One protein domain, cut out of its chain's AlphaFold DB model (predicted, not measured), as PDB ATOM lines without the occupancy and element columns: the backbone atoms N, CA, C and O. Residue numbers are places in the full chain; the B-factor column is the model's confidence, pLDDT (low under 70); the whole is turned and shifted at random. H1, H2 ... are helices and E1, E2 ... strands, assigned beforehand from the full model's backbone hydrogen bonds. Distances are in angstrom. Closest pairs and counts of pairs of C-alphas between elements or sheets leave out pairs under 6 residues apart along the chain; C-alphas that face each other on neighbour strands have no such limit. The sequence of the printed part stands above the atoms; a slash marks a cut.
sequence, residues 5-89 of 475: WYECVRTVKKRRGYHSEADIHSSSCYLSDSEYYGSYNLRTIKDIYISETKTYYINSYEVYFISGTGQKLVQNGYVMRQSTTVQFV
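What this domain is: This is residues 5 to 89 of the 475 residues of an uncharacterized protein of Clostridioides difficile CD160 (UniProt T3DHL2). What shape do these atoms make? A long, strongly twisted wall of three strands, E1, E9 and E6, runs along the domain, and over part of it lies a second sheet, E3, E4, E7 and E8, with its strands crossed at 72 degrees: a sandwich, two sheets only partly face to face. Toward one end of the wall is the small pair E2 and E5, and at the other end the hairpin E7 and E8 reaches out beyond it. What are the counts and size? The printed part has 85 residues with nine named strands and one named helix, in the order E1 E2 H1 E3 E4 E5 E6 E7 E8 E9, and its class is mostly strand. It is elongated, 45 by 24 by 21 A, and only just compact, close to loose, with a radius of gyration of the C-alphas of 14.1 A.

Where its parts are: Where does the first half run? E1, residues 5 to 15, starts at C-alpha 5 (42.730, 11.815, -30.438) and spans 31.2 A. Then come E2, residues 17 to 19, H1, residues 21 to 24, E3, residues 28 to 31, and E4, residues 36 to 39. What follows? E5 is residues 48 to 50, E6 is 54 to 59, 17.0 A long, E7 is 62 to 66, 13.1 A, and E8 is 72 to 74. E9, residues 79 to 89, spans 30.8 A and ends at C-alpha 89 (50.856, 12.085, -60.667).

How they stand to each other: How is the mixed sheet E1 E9 E6 paired? E1 and E9 are parallel at 20 degrees, with N 8 and O 81 2.8 A apart, within hydrogen-bond range. E9 and E6 are antiparallel at 157 degrees, with N 84 and O 56 at 2.8 A. How is the other sheet paired? In the order E3 E4 E7 E8 it is all antiparallel: N 29 and O 38 are 3.0 A apart in the hairpin E3 and E4, N 37 and O 64 2.7 A, and N 65 and O 73 3.0 A. Where do the sheets come close? The closest C-alphas of E4 and E9, those of Gly 38 and Met 80, are 5.7 A apart, and E6 runs on into E7 at 78 degrees. What of E2, E5 and H1? E2 and E5 are antiparallel, with N 19 and O 48 at 2.8 A. H1, too short for an O i to N i+4 pair, only grazes the sheet E1 E9 E6.

The domain as a whole: How far does it reach? The two C-alphas farthest apart, those of Ser 51 and Thr 69, are 45.8 A apart. Are there cuts, long links or weak places? The printed part has no cut and no long link; E4 to E5, 8 residues, is short but not tight. The mean pLDDT of the printed part is 91.9, and no printed residue is under 70.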
ATOM      1  N   TRP A   5      42.779  11.856 -28.984       85.62
ATOM      2  CA  TRP A   5      42.730  11.815 -30.438       85.62
ATOM      3  C   TRP A   5      44.117  12.121 -30.984       85.62
ATOM      4  O   TRP A   5      44.673  13.184 -30.707       85.62
ATOM      5  N   TYR A   6      44.664  11.187 -31.750       90.50
ATOM      6  CA  TYR A   6      45.957  11.335 -32.398       90.50
ATOM      7  C   TYR A   6      45.787  11.413 -33.912       90.50
ATOM      8  O   TYR A   6      44.879  10.804 -34.478       90.50
ATOM      9  N   GLU A   7      46.679  12.135 -34.581       91.38
ATOM     10  CA  GLU A   7      46.690  12.231 -36.036       91.38
ATOM     11  C   GLU A   7      48.084  11.947 -36.580       91.38
ATOM     12  O   GLU A   7      49.070  12.546 -36.163       91.38
ATOM     13  N   CYS A   8      48.141  11.031 -37.536       91.75
ATOM     14  CA  CYS A   8      49.329  10.690 -38.290       91.75
ATOM     15  C   CYS A   8      49.159  11.155 -39.732       91.75
ATOM     16  O   CYS A   8      48.230  10.726 -40.417       91.75
ATOM     17  N   VAL A   9      50.063  12.010 -40.205       92.88
ATOM     18  CA  VAL A   9      50.032  12.517 -41.579       92.88
ATOM     19  C   VAL A   9      51.029  11.745 -42.433       92.88
ATOM     20  O   VAL A   9      52.183  11.558 -42.060       92.88
ATOM     21  N   ARG A  10      50.583  11.306 -43.609       92.62
ATOM     22  CA  ARG A  10      51.409  10.614 -44.602       92.62
ATOM     23  C   ARG A  10      51.130  11.192 -45.981       92.62
ATOM     24  O   ARG A  10      50.015  11.613 -46.271       92.62
ATOM     25  N   THR A  11      52.133  11.171 -46.849       95.50
ATOM     26  CA  THR A  11      51.967  11.511 -48.263       95.50
ATOM     27  C   THR A  11      52.409  10.339 -49.122       95.50
ATOM     28  O   THR A  11      53.470   9.767 -48.884       95.50
ATOM     29  N   VAL A  12      51.603   9.984 -50.117       94.69
ATOM     30  CA  VAL A  12      51.954   8.983 -51.132       94.69
ATOM     31  C   VAL A  12      51.659   9.524 -52.513       94.69
ATOM     32  O   VAL A  12      50.719  10.292 -52.687       94.69
ATOM     33  N   LYS A  13      52.436   9.103 -53.505       94.38
ATOM     34  CA  LYS A  13      52.201   9.466 -54.900       94.38
ATOM     35  C   LYS A  13      51.484   8.332 -55.617       94.38
ATOM     36  O   LYS A  13      51.898   7.178 -55.492       94.38
ATOM     37  N   LYS A  14      50.415   8.642 -56.352       91.56
ATOM     38  CA  LYS A  14      49.646   7.655 -57.126       91.56
ATOM     39  C   LYS A  14      49.226   8.222 -58.477       91.56
ATOM     40  O   LYS A  14      48.913   9.404 -58.599       91.56
ATOM     41  N   ARG A  15      49.206   7.345 -59.480       90.75
ATOM     42  CA  ARG A  15      48.664   7.629 -60.815       90.75
ATOM     43  C   ARG A  15      47.159   7.422 -60.848       90.75
ATOM     44  O   ARG A  15      46.584   6.825 -59.929       90.75
ATOM     45  N   ARG A  16      46.544   7.881 -61.937       89.94
ATOM     46  CA  ARG A  16      45.121   7.683 -62.201       89.94
ATOM     47  C   ARG A  16      44.761   6.200 -62.138       89.94
ATOM     48  O   ARG A  16      45.489   5.360 -62.663       89.94
ATOM     49  N   GLY A  17      43.632   5.883 -61.514       88.06
ATOM     50  CA  GLY A  17      43.107   4.519 -61.480       88.06
ATOM     51  C   GLY A  17      42.471   4.148 -60.151       88.06
ATOM     52  O   GLY A  17      42.333   4.983 -59.258       88.06
ATOM     53  N   TYR A  18      42.075   2.883 -60.047       89.25
ATOM     54  CA  TYR A  18      41.513   2.309 -58.832       89.25
ATOM     55  C   TYR A  18      42.614   1.739 -57.944       89.25
ATOM     56  O   TYR A  18      43.426   0.922 -58.380       89.25
ATOM     57  N   HIS A  19      42.598   2.155 -56.685       90.19
ATOM     58  CA  HIS A  19      43.528   1.752 -55.640       90.19
ATOM     59  C   HIS A  19      42.742   1.221 -54.446       90.19
ATOM     60  O   HIS A  19      41.558   1.513 -54.279       90.19
ATOM     61  N   SER A  20      43.399   0.417 -53.626       92.81
ATOM     62  CA  SER A  20      42.864  -0.073 -52.360       92.81
ATOM     63  C   SER A  20      43.292   0.810 -51.189       92.81
ATOM     64  O   SER A  20      44.208   1.628 -51.308       92.81
ATOM     65  N   GLU A  21      42.677   0.624 -50.021       94.25
ATOM     66  CA  GLU A  21      43.167   1.254 -48.789       94.25
ATOM     67  C   GLU A  21      44.603   0.818 -48.489       94.25
ATOM     68  O   GLU A  21      45.414   1.646 -48.088       94.25
ATOM     69  N   ALA A  22      44.947  -0.446 -48.753       93.38
ATOM     70  CA  ALA A  22      46.306  -0.964 -48.604       93.38
ATOM     71  C   ALA A  22      47.323  -0.286 -49.543       93.38
ATOM     72  O   ALA A  22      48.498  -0.168 -49.199       93.38
ATOM     73  N   ASP A  23      46.881   0.214 -50.702       90.81
ATOM     74  CA  ASP A  23      47.739   0.948 -51.633       90.81
ATOM     75  C   ASP A  23      48.040   2.373 -51.152       90.81
ATOM     76  O   ASP A  23      49.111   2.910 -51.458       90.81
ATOM     77  N   ILE A  24      47.100   3.009 -50.441       93.31
ATOM     78  CA  ILE A  24      47.191   4.426 -50.060       93.31
ATOM     79  C   ILE A  24      47.570   4.641 -48.597       93.31
ATOM     80  O   ILE A  24      48.303   5.591 -48.329       93.31
ATOM     81  N   HIS A  25      47.182   3.757 -47.679       95.19
ATOM     82  CA  HIS A  25      47.422   3.847 -46.238       95.19
ATOM     83  C   HIS A  25      48.579   2.947 -45.780       95.19
ATOM     84  O   HIS A  25      49.058   2.080 -46.510       95.19
ATOM     85  N   SER A  26      49.096   3.206 -44.578       94.62
ATOM     86  CA  SER A  26      50.060   2.331 -43.897       94.62
ATOM     87  C   SER A  26      49.323   1.441 -42.910       94.62
ATOM     88  O   SER A  26      48.469   1.946 -42.181       94.62
ATOM     89  N   SER A  27      49.674   0.154 -42.837       94.38
ATOM     90  CA  SER A  27      49.083  -0.787 -41.872       94.38
ATOM     91  C   SER A  27      49.393  -0.417 -40.420       94.38
ATOM     92  O   SER A  27      48.634  -0.772 -39.517       94.38
ATOM     93  N   SER A  28      50.460   0.355 -40.198       93.44
ATOM     94  CA  SER A  28      50.783   0.971 -38.916       93.44
ATOM     95  C   SER A  28      51.299   2.401 -39.079       93.44
ATOM     96  O   SER A  28      51.846   2.776 -40.121       93.44
ATOM     97  N   CYS A  29      51.130   3.217 -38.043       92.81
ATOM     98  CA  CYS A  29      51.800   4.508 -37.923       92.81
ATOM     99  C   CYS A  29      52.372   4.681 -36.519       92.81
ATOM    100  O   CYS A  29      51.758   4.222 -35.562       92.81
ATOM    101  N   TYR A  30      53.521   5.349 -36.416       91.56
ATOM    102  CA  TYR A  30      54.180   5.711 -35.168       91.56
ATOM    103  C   TYR A  30      54.208   7.233 -35.001       91.56
ATOM    104  O   TYR A  30      54.593   7.948 -35.927       91.56
ATOM    105  N   LEU A  31      53.827   7.713 -33.820       89.38
ATOM    106  CA  LEU A  31      53.929   9.111 -33.417       89.38
ATOM    107  C   LEU A  31      55.026   9.251 -32.370       89.38
ATOM    108  O   LEU A  31      54.852   8.831 -31.227       89.38
ATOM    109  N   SER A  32      56.138   9.867 -32.770       80.81
ATOM    110  CA  SER A  32      57.314  10.076 -31.921       80.81
ATOM    111  C   SER A  32      57.004  10.876 -30.663       80.81
ATOM    112  O   SER A  32      57.493  10.537 -29.593       80.81
ATOM    113  N   ASP A  33      56.165  11.902 -30.783       81.50
ATOM    114  CA  ASP A  33      55.921  12.874 -29.709       81.50
ATOM    115  C   ASP A  33      55.167  12.268 -28.523       81.50
ATOM    116  O   ASP A  33      55.182  12.805 -27.418       81.50
ATOM    117  N   SER A  34      54.491  11.146 -28.759       78.69
ATOM    118  CA  SER A  34      53.679  10.456 -27.766       78.69
ATOM    119  C   SER A  34      54.049   8.980 -27.605       78.69
ATOM    120  O   SER A  34      53.366   8.275 -26.873       78.69
ATOM    121  N   GLU A  35      55.073   8.506 -28.322       87.38
ATOM    122  CA  GLU A  35      55.526   7.105 -28.382       87.38
ATOM    123  C   GLU A  35      54.400   6.082 -28.659       87.38
ATOM    124  O   GLU A  35      54.473   4.912 -28.272       87.38
ATOM    125  N   TYR A  36      53.346   6.513 -29.359       91.06
ATOM    126  CA  TYR A  36      52.180   5.683 -29.664       91.06
ATOM    127  C   TYR A  36      52.217   5.173 -31.099       91.06
ATOM    128  O   TYR A  36      52.603   5.870 -32.036       91.06
ATOM    129  N   TYR A  37      51.713   3.962 -31.269       93.81
ATOM    130  CA  TYR A  37      51.477   3.292 -32.528       93.81
ATOM    131  C   TYR A  37      49.973   3.149 -32.756       93.81
ATOM    132  O   TYR A  37      49.226   2.824 -31.833       93.81
ATOM    133  N   GLY A  38      49.529   3.359 -33.990       94.00
ATOM    134  CA  GLY A  38      48.186   3.011 -34.446       94.00
ATOM    135  C   GLY A  38      48.248   1.859 -35.439       94.00
ATOM    136  O   GLY A  38      49.075   1.905 -36.352       94.00
ATOM    137  N   SER A  39      47.372   0.862 -35.286       95.25
ATOM    138  CA  SER A  39      47.197  -0.226 -36.264       95.25
ATOM    139  C   SER A  39      45.898  -0.053 -37.050       95.25
ATOM    140  O   SER A  39      44.867   0.342 -36.492       95.25
ATOM    141  N   TYR A  40      45.930  -0.394 -38.338       95.75
ATOM    142  CA  TYR A  40      44.824  -0.173 -39.270       95.75
ATOM    143  C   TYR A  40      44.459  -1.463 -40.012       95.75
ATOM    144  O   TYR A  40      45.334  -2.171 -40.509       95.75
ATOM    145  N   ASN A  41      43.158  -1.739 -40.128       95.00
ATOM    146  CA  ASN A  41      42.642  -2.814 -40.976       95.00
ATOM    147  C   ASN A  41      42.377  -2.241 -42.366       95.00
ATOM    148  O   ASN A  41      41.399  -1.522 -42.552       95.00
ATOM    149  N   LEU A  42      43.269  -2.526 -43.315       95.75
ATOM    150  CA  LEU A  42      43.198  -1.971 -44.666       95.75
ATOM    151  C   LEU A  42      42.509  -2.948 -45.614       95.75
ATOM    152  O   LEU A  42      42.927  -4.101 -45.742       95.75
ATOM    153  N   ARG A  43      41.479  -2.482 -46.320       94.31
ATOM    154  CA  ARG A  43      40.857  -3.254 -47.397       94.31
ATOM    155  C   ARG A  43      41.797  -3.351 -48.599       94.31
ATOM    156  O   ARG A  43      42.465  -2.385 -48.966       94.31
ATOM    157  N   THR A  44      41.807  -4.515 -49.244       92.69
ATOM    158  CA  THR A  44      42.576  -4.788 -50.473       92.69
ATOM    159  C   THR A  44      41.740  -4.648 -51.747       92.69
ATOM    160  O   THR A  44      42.277  -4.712 -52.850       92.69
ATOM    161  N   ILE A  45      40.425  -4.441 -51.614       91.12
ATOM    162  CA  ILE A  45      39.551  -4.140 -52.749       91.12
ATOM    163  C   ILE A  45      39.944  -2.790 -53.357       91.12
ATOM    164  O   ILE A  45      40.172  -1.824 -52.635       91.12
ATOM    165  N   LYS A  46      40.041  -2.730 -54.686       89.88
ATOM    166  CA  LYS A  46      40.398  -1.512 -55.417       89.88
ATOM    167  C   LYS A  46      39.144  -0.716 -55.780       89.88
ATOM    168  O   LYS A  46      38.662  -0.799 -56.905       89.88
ATOM    169  N   ASP A  47      38.603   0.025 -54.821       91.25
ATOM    170  CA  ASP A  47      37.392   0.848 -54.971       91.25
ATOM    171  C   ASP A  47      37.664   2.363 -54.860       91.25
ATOM    172  O   ASP A  47      36.774   3.174 -55.122       91.25
ATOM    173  N   ILE A  48      38.901   2.772 -54.555       91.06
ATOM    174  CA  ILE A  48      39.294   4.178 -54.427       91.06
ATOM    175  C   ILE A  48      39.829   4.690 -55.764       91.06
ATOM    176  O   ILE A  48      40.965   4.409 -56.144       91.06
ATOM    177  N   TYR A  49      39.022   5.478 -56.475       91.19
ATOM    178  CA  TYR A  49      39.445   6.106 -57.725       91.19
ATOM    179  C   TYR A  49      40.250   7.390 -57.472       91.19
ATOM    180  O   TYR A  49      39.751   8.336 -56.859       91.19
ATOM    181  N   ILE A  50      41.487   7.431 -57.972       90.81
ATOM    182  CA  ILE A  50      42.377   8.596 -57.916       90.81
ATOM    183  C   ILE A  50      42.380   9.293 -59.278       90.81
ATOM    184  O   ILE A  50      42.635   8.662 -60.303       90.81
ATOM    185  N   SER A  51      42.124  10.602 -59.288       90.94
ATOM    186  CA  SER A  51      42.217  11.462 -60.486       90.94
ATOM    187  C   SER A  51      42.745  12.872 -60.204       90.94
ATOM    188  O   SER A  51      43.046  13.609 -61.138       90.94
ATOM    189  N   GLU A  52      42.892  13.226 -58.929       94.50
ATOM    190  CA  GLU A  52      43.393  14.503 -58.440       94.50
ATOM    191  C   GLU A  52      44.033  14.304 -57.060       94.50
ATOM    192  O   GLU A  52      43.843  13.262 -56.419       94.50
ATOM    193  N   THR A  53      44.816  15.284 -56.608       96.31
ATOM    194  CA  THR A  53      45.425  15.229 -55.277       96.31
ATOM    195  C   THR A  53      44.343  15.350 -54.213       96.31
ATOM    196  O   THR A  53      43.621  16.344 -54.175       96.31
ATOM    197  N   LYS A  54      44.247  14.357 -53.328       96.31
ATOM    198  CA  LYS A  54      43.189  14.292 -52.313       96.31
ATOM    199  C   LYS A  54      43.670  13.621 -51.033       96.31
ATOM    200  O   LYS A  54      44.490  12.705 -51.069       96.31
ATOM    201  N   THR A  55      43.139  14.066 -49.897       96.81
ATOM    202  CA  THR A  55      43.402  13.442 -48.597       96.81
ATOM    203  C   THR A  55      42.325  12.413 -48.265       96.81
ATOM    204  O   THR A  55      41.129  12.693 -48.352       96.81
ATOM    205  N   TYR A  56      42.771  11.224 -47.874       96.06
ATOM    206  CA  TYR A  56      41.949  10.113 -47.406       96.06
ATOM    207  C   TYR A  56      42.234   9.850 -45.933       96.06
ATOM    208  O   TYR A  56      43.351  10.074 -45.459       96.06
ATOM    209  N   TYR A  57      41.226   9.358 -45.218       94.56
ATOM    210  CA  TYR A  57      41.283   9.184 -43.773       94.56
ATOM    211  C   TYR A  57      40.873   7.772 -43.384       94.56
ATOM    212  O   TYR A  57      39.865   7.265 -43.871       94.56
ATOM    213  N   ILE A  58      41.608   7.191 -42.441       95.19
ATOM    214  CA  ILE A  58      41.234   5.943 -41.781       95.19
ATOM    215  C   ILE A  58      41.543   6.031 -40.287       95.19
ATOM    216  O   ILE A  58      42.542   6.626 -39.885       95.19
ATOM    217  N   ASN A  59      40.674   5.456 -39.461       95.06
ATOM    218  CA  ASN A  59      40.863   5.403 -38.015       95.06
ATOM    219  C   ASN A  59      41.460   4.054 -37.616       95.06
ATOM    220  O   ASN A  59      41.088   3.013 -38.159       95.06
ATOM    221  N   SER A  60      42.380   4.076 -36.659       94.75
ATOM    222  CA  SER A  60      42.987   2.877 -36.093       94.75
ATOM    223  C   SER A  60      41.950   2.015 -35.374       94.75
ATOM    224  O   SER A  60      41.082   2.556 -34.686       94.75
ATOM    225  N   TYR A  61      42.090   0.690 -35.439       94.00
ATOM    226  CA  TYR A  61      41.299  -0.207 -34.585       94.00
ATOM    227  C   TYR A  61      41.903  -0.351 -33.178       94.00
ATOM    228  O   TYR A  61      41.199  -0.717 -32.241       94.00
ATOM    229  N   GLU A  62      43.196  -0.052 -33.020       93.88
ATOM    230  CA  GLU A  62      43.888  -0.004 -31.732       93.88
ATOM    231  C   GLU A  62      44.967   1.087 -31.733       93.88
ATOM    232  O   GLU A  62      45.607   1.349 -32.757       93.88
ATOM    233  N   VAL A  63      45.199   1.671 -30.558       93.75
ATOM    234  CA  VAL A  63      46.346   2.535 -30.264       93.75
ATOM    235  C   VAL A  63      47.133   1.892 -29.126       93.75
ATOM    236  O   VAL A  63      46.543   1.471 -28.132       93.75
ATOM    237  N   TYR A  64      48.452   1.780 -29.257       93.06
ATOM    238  CA  TYR A  64      49.304   1.117 -28.267       93.06
ATOM    239  C   TYR A  64      50.679   1.772 -28.167       93.06
ATOM    240  O   TYR A  64      51.102   2.456 -29.086       93.06
ATOM    241  N   PHE A  65      51.402   1.545 -27.077       91.88
ATOM    242  CA  PHE A  65      52.823   1.893 -26.965       91.88
ATOM    243  C   PHE A  65      53.637   0.651 -26.602       91.88
ATOM    244  O   PHE A  65      53.078  -0.375 -26.194       91.88
ATOM    245  N   ILE A  66      54.952   0.727 -26.790       89.50
ATOM    246  CA  ILE A  66      55.884  -0.338 -26.416       89.50
ATOM    247  C   ILE A  66      56.581   0.107 -25.132       89.50
ATOM    248  O   ILE A  66      57.237   1.143 -25.108       89.50
ATOM    249  N   SER A  67      56.413  -0.649 -24.047       86.06
ATOM    250  CA  SER A  67      57.085  -0.350 -22.780       86.06
ATOM    251  C   SER A  67      58.607  -0.491 -22.914       86.06
ATOM    252  O   SER A  67      59.103  -1.206 -23.785       86.06
ATOM    253  N   GLY A  68      59.370   0.075 -21.974       80.31
ATOM    254  CA  GLY A  68      60.828  -0.125 -21.908       80.31
ATOM    255  C   GLY A  68      61.276  -1.591 -21.746       80.31
ATOM    256  O   GLY A  68      62.455  -1.890 -21.901       80.31
ATOM    257  N   THR A  69      60.348  -2.514 -21.464       85.12
ATOM    258  CA  THR A  69      60.571  -3.972 -21.425       85.12
ATOM    259  C   THR A  69      60.166  -4.688 -22.722       85.12
ATOM    260  O   THR A  69      60.203  -5.915 -22.779       85.12
ATOM    261  N   GLY A  70      59.766  -3.947 -23.763       84.12
ATOM    262  CA  GLY A  70      59.354  -4.473 -25.067       84.12
ATOM    263  C   GLY A  70      57.904  -4.970 -25.137       84.12
ATOM    264  O   GLY A  70      57.522  -5.585 -26.131       84.12
ATOM    265  N   GLN A  71      57.081  -4.736 -24.108       90.19
ATOM    266  CA  GLN A  71      55.692  -5.205 -24.079       90.19
ATOM    267  C   GLN A  71      54.746  -4.214 -24.764       90.19
ATOM    268  O   GLN A  71      54.809  -3.010 -24.519       90.19
ATOM    269  N   LYS A  72      53.824  -4.732 -25.584       92.56
ATOM    270  CA  LYS A  72      52.751  -3.950 -26.213       92.56
ATOM    271  C   LYS A  72      51.637  -3.670 -25.202       92.56
ATOM    272  O   LYS A  72      51.007  -4.602 -24.706       92.56
ATOM    273  N   LEU A  73      51.354  -2.393 -24.957       91.25
ATOM    274  CA  LEU A  73      50.306  -1.936 -24.045       91.25
ATOM    275  C   LEU A  73      49.262  -1.119 -24.816       91.25
ATOM    276  O   LEU A  73      49.558  -0.032 -25.313       91.25
ATOM    277  N   VAL A  74      48.046  -1.663 -24.942       92.06
ATOM    278  CA  VAL A  74      46.927  -1.048 -25.678       92.06
ATOM    279  C   VAL A  74      46.224  -0.007 -24.809       92.06
ATOM    280  O   VAL A  74      45.913  -0.268 -23.646       92.06
ATOM    281  N   GLN A  75      45.942   1.159 -25.386       88.62
ATOM    282  CA  GLN A  75      45.245   2.251 -24.719       88.62
ATOM    283  C   GLN A  75      43.758   2.273 -25.071       88.62
ATOM    284  O   GLN A  75      43.361   2.556 -26.202       88.62
ATOM    285  N   ASN A  76      42.920   2.019 -24.068       85.75
ATOM    286  CA  ASN A  76      41.469   2.035 -24.226       85.75
ATOM    287  C   ASN A  76      40.933   3.471 -24.332       85.75
ATOM    288  O   ASN A  76      41.238   4.318 -23.495       85.75
ATOM    289  N   GLY A  77      40.083   3.726 -25.332       85.25
ATOM    290  CA  GLY A  77      39.444   5.031 -25.554       85.25
ATOM    291  C   GLY A  77      40.260   6.020 -26.396       85.25
ATOM    292  O   GLY A  77      39.856   7.175 -26.522       85.25
ATOM    293  N   TYR A  78      41.376   5.573 -26.975       90.00
ATOM    294  CA  TYR A  78      42.210   6.361 -27.879       90.00
ATOM    295  C   TYR A  78      42.000   5.925 -29.327       90.00
ATOM    296  O   TYR A  78      41.874   4.735 -29.615       90.00
ATOM    297  N   VAL A  79      41.993   6.893 -30.240       91.56
ATOM    298  CA  VAL A  79      41.921   6.654 -31.686       91.56
ATOM    299  C   VAL A  79      43.019   7.459 -32.362       91.56
ATOM    300  O   VAL A  79      43.203   8.643 -32.076       91.56
ATOM    301  N   MET A  80      43.739   6.813 -33.272       93.25
ATOM    302  CA  MET A  80      44.687   7.463 -34.160       93.25
ATOM    303  C   MET A  80      44.097   7.506 -35.568       93.25
ATOM    304  O   MET A  80      43.823   6.468 -36.169       93.25
ATOM    305  N   ARG A  81      43.892   8.709 -36.103       94.31
ATOM    306  CA  ARG A  81      43.518   8.909 -37.504       94.31
ATOM    307  C   ARG A  81      44.775   8.983 -38.355       94.31
ATOM    308  O   ARG A  81      45.655   9.796 -38.086       94.31
ATOM    309  N   GLN A  82      44.832   8.198 -39.421       94.88
ATOM    310  CA  GLN A  82      45.822   8.382 -40.472       94.88
ATOM    311  C   GLN A  82      45.230   9.245 -41.586       94.88
ATOM    312  O   GLN A  82      44.292   8.837 -42.270       94.88
ATOM    313  N   SER A  83      45.813  10.421 -41.778       95.50
ATOM    314  CA  SER A  83      45.492  11.373 -42.837       95.50
ATOM    315  C   SER A  83      46.516  11.220 -43.954       95.50
ATOM    316  O   SER A  83      47.665  11.641 -43.835       95.50
ATOM    317  N   THR A  84      46.119  10.554 -45.035       97.06
ATOM    318  CA  THR A  84      46.993  10.290 -46.181       97.06
ATOM    319  C   THR A  84      46.665  11.237 -47.318       97.06
ATOM    320  O   THR A  84      45.625  11.096 -47.956       97.06
ATOM    321  N   THR A  85      47.574  12.157 -47.620       97.75
ATOM    322  CA  THR A  85      47.521  12.946 -48.853       97.75
ATOM    323  C   THR A  85      48.041  12.100 -50.006       97.75
ATOM    324  O   THR A  85      49.230  11.794 -50.091       97.75
ATOM    325  N   VAL A  86      47.141  11.709 -50.902       96.44
ATOM    326  CA  VAL A  86      47.500  11.067 -52.162       96.44
ATOM    327  C   VAL A  86      47.802  12.175 -53.163       96.44
ATOM    328  O   VAL A  86      46.891  12.840 -53.646       96.44
ATOM    329  N   GLN A  87      49.084  12.403 -53.441       96.38
ATOM    330  CA  GLN A  87      49.542  13.298 -54.498       96.38
ATOM    331  C   GLN A  87      49.316  12.629 -55.852       96.38
ATOM    332  O   GLN A  87      49.883  11.570 -56.140       96.38
ATOM    333  N   PHE A  88      48.476  13.249 -56.673       94.00
ATOM    334  CA  PHE A  88      48.206  12.767 -58.015       94.00
ATOM    335  C   PHE A  88      49.397  13.040 -58.929       94.00
ATOM    336  O   PHE A  88      49.861  14.176 -59.036       94.00
ATOM    337  N   VAL A  89      49.867  11.989 -59.595       93.69
ATOM    338  CA  VAL A  89      50.856  12.085 -60.667       93.69
ATOM    339  C   VAL A  89      50.113  12.060 -62.001       93.69
ATOM    340  O   VAL A  89      49.458  11.051 -62.282       93.69
TER     341      VAL A  89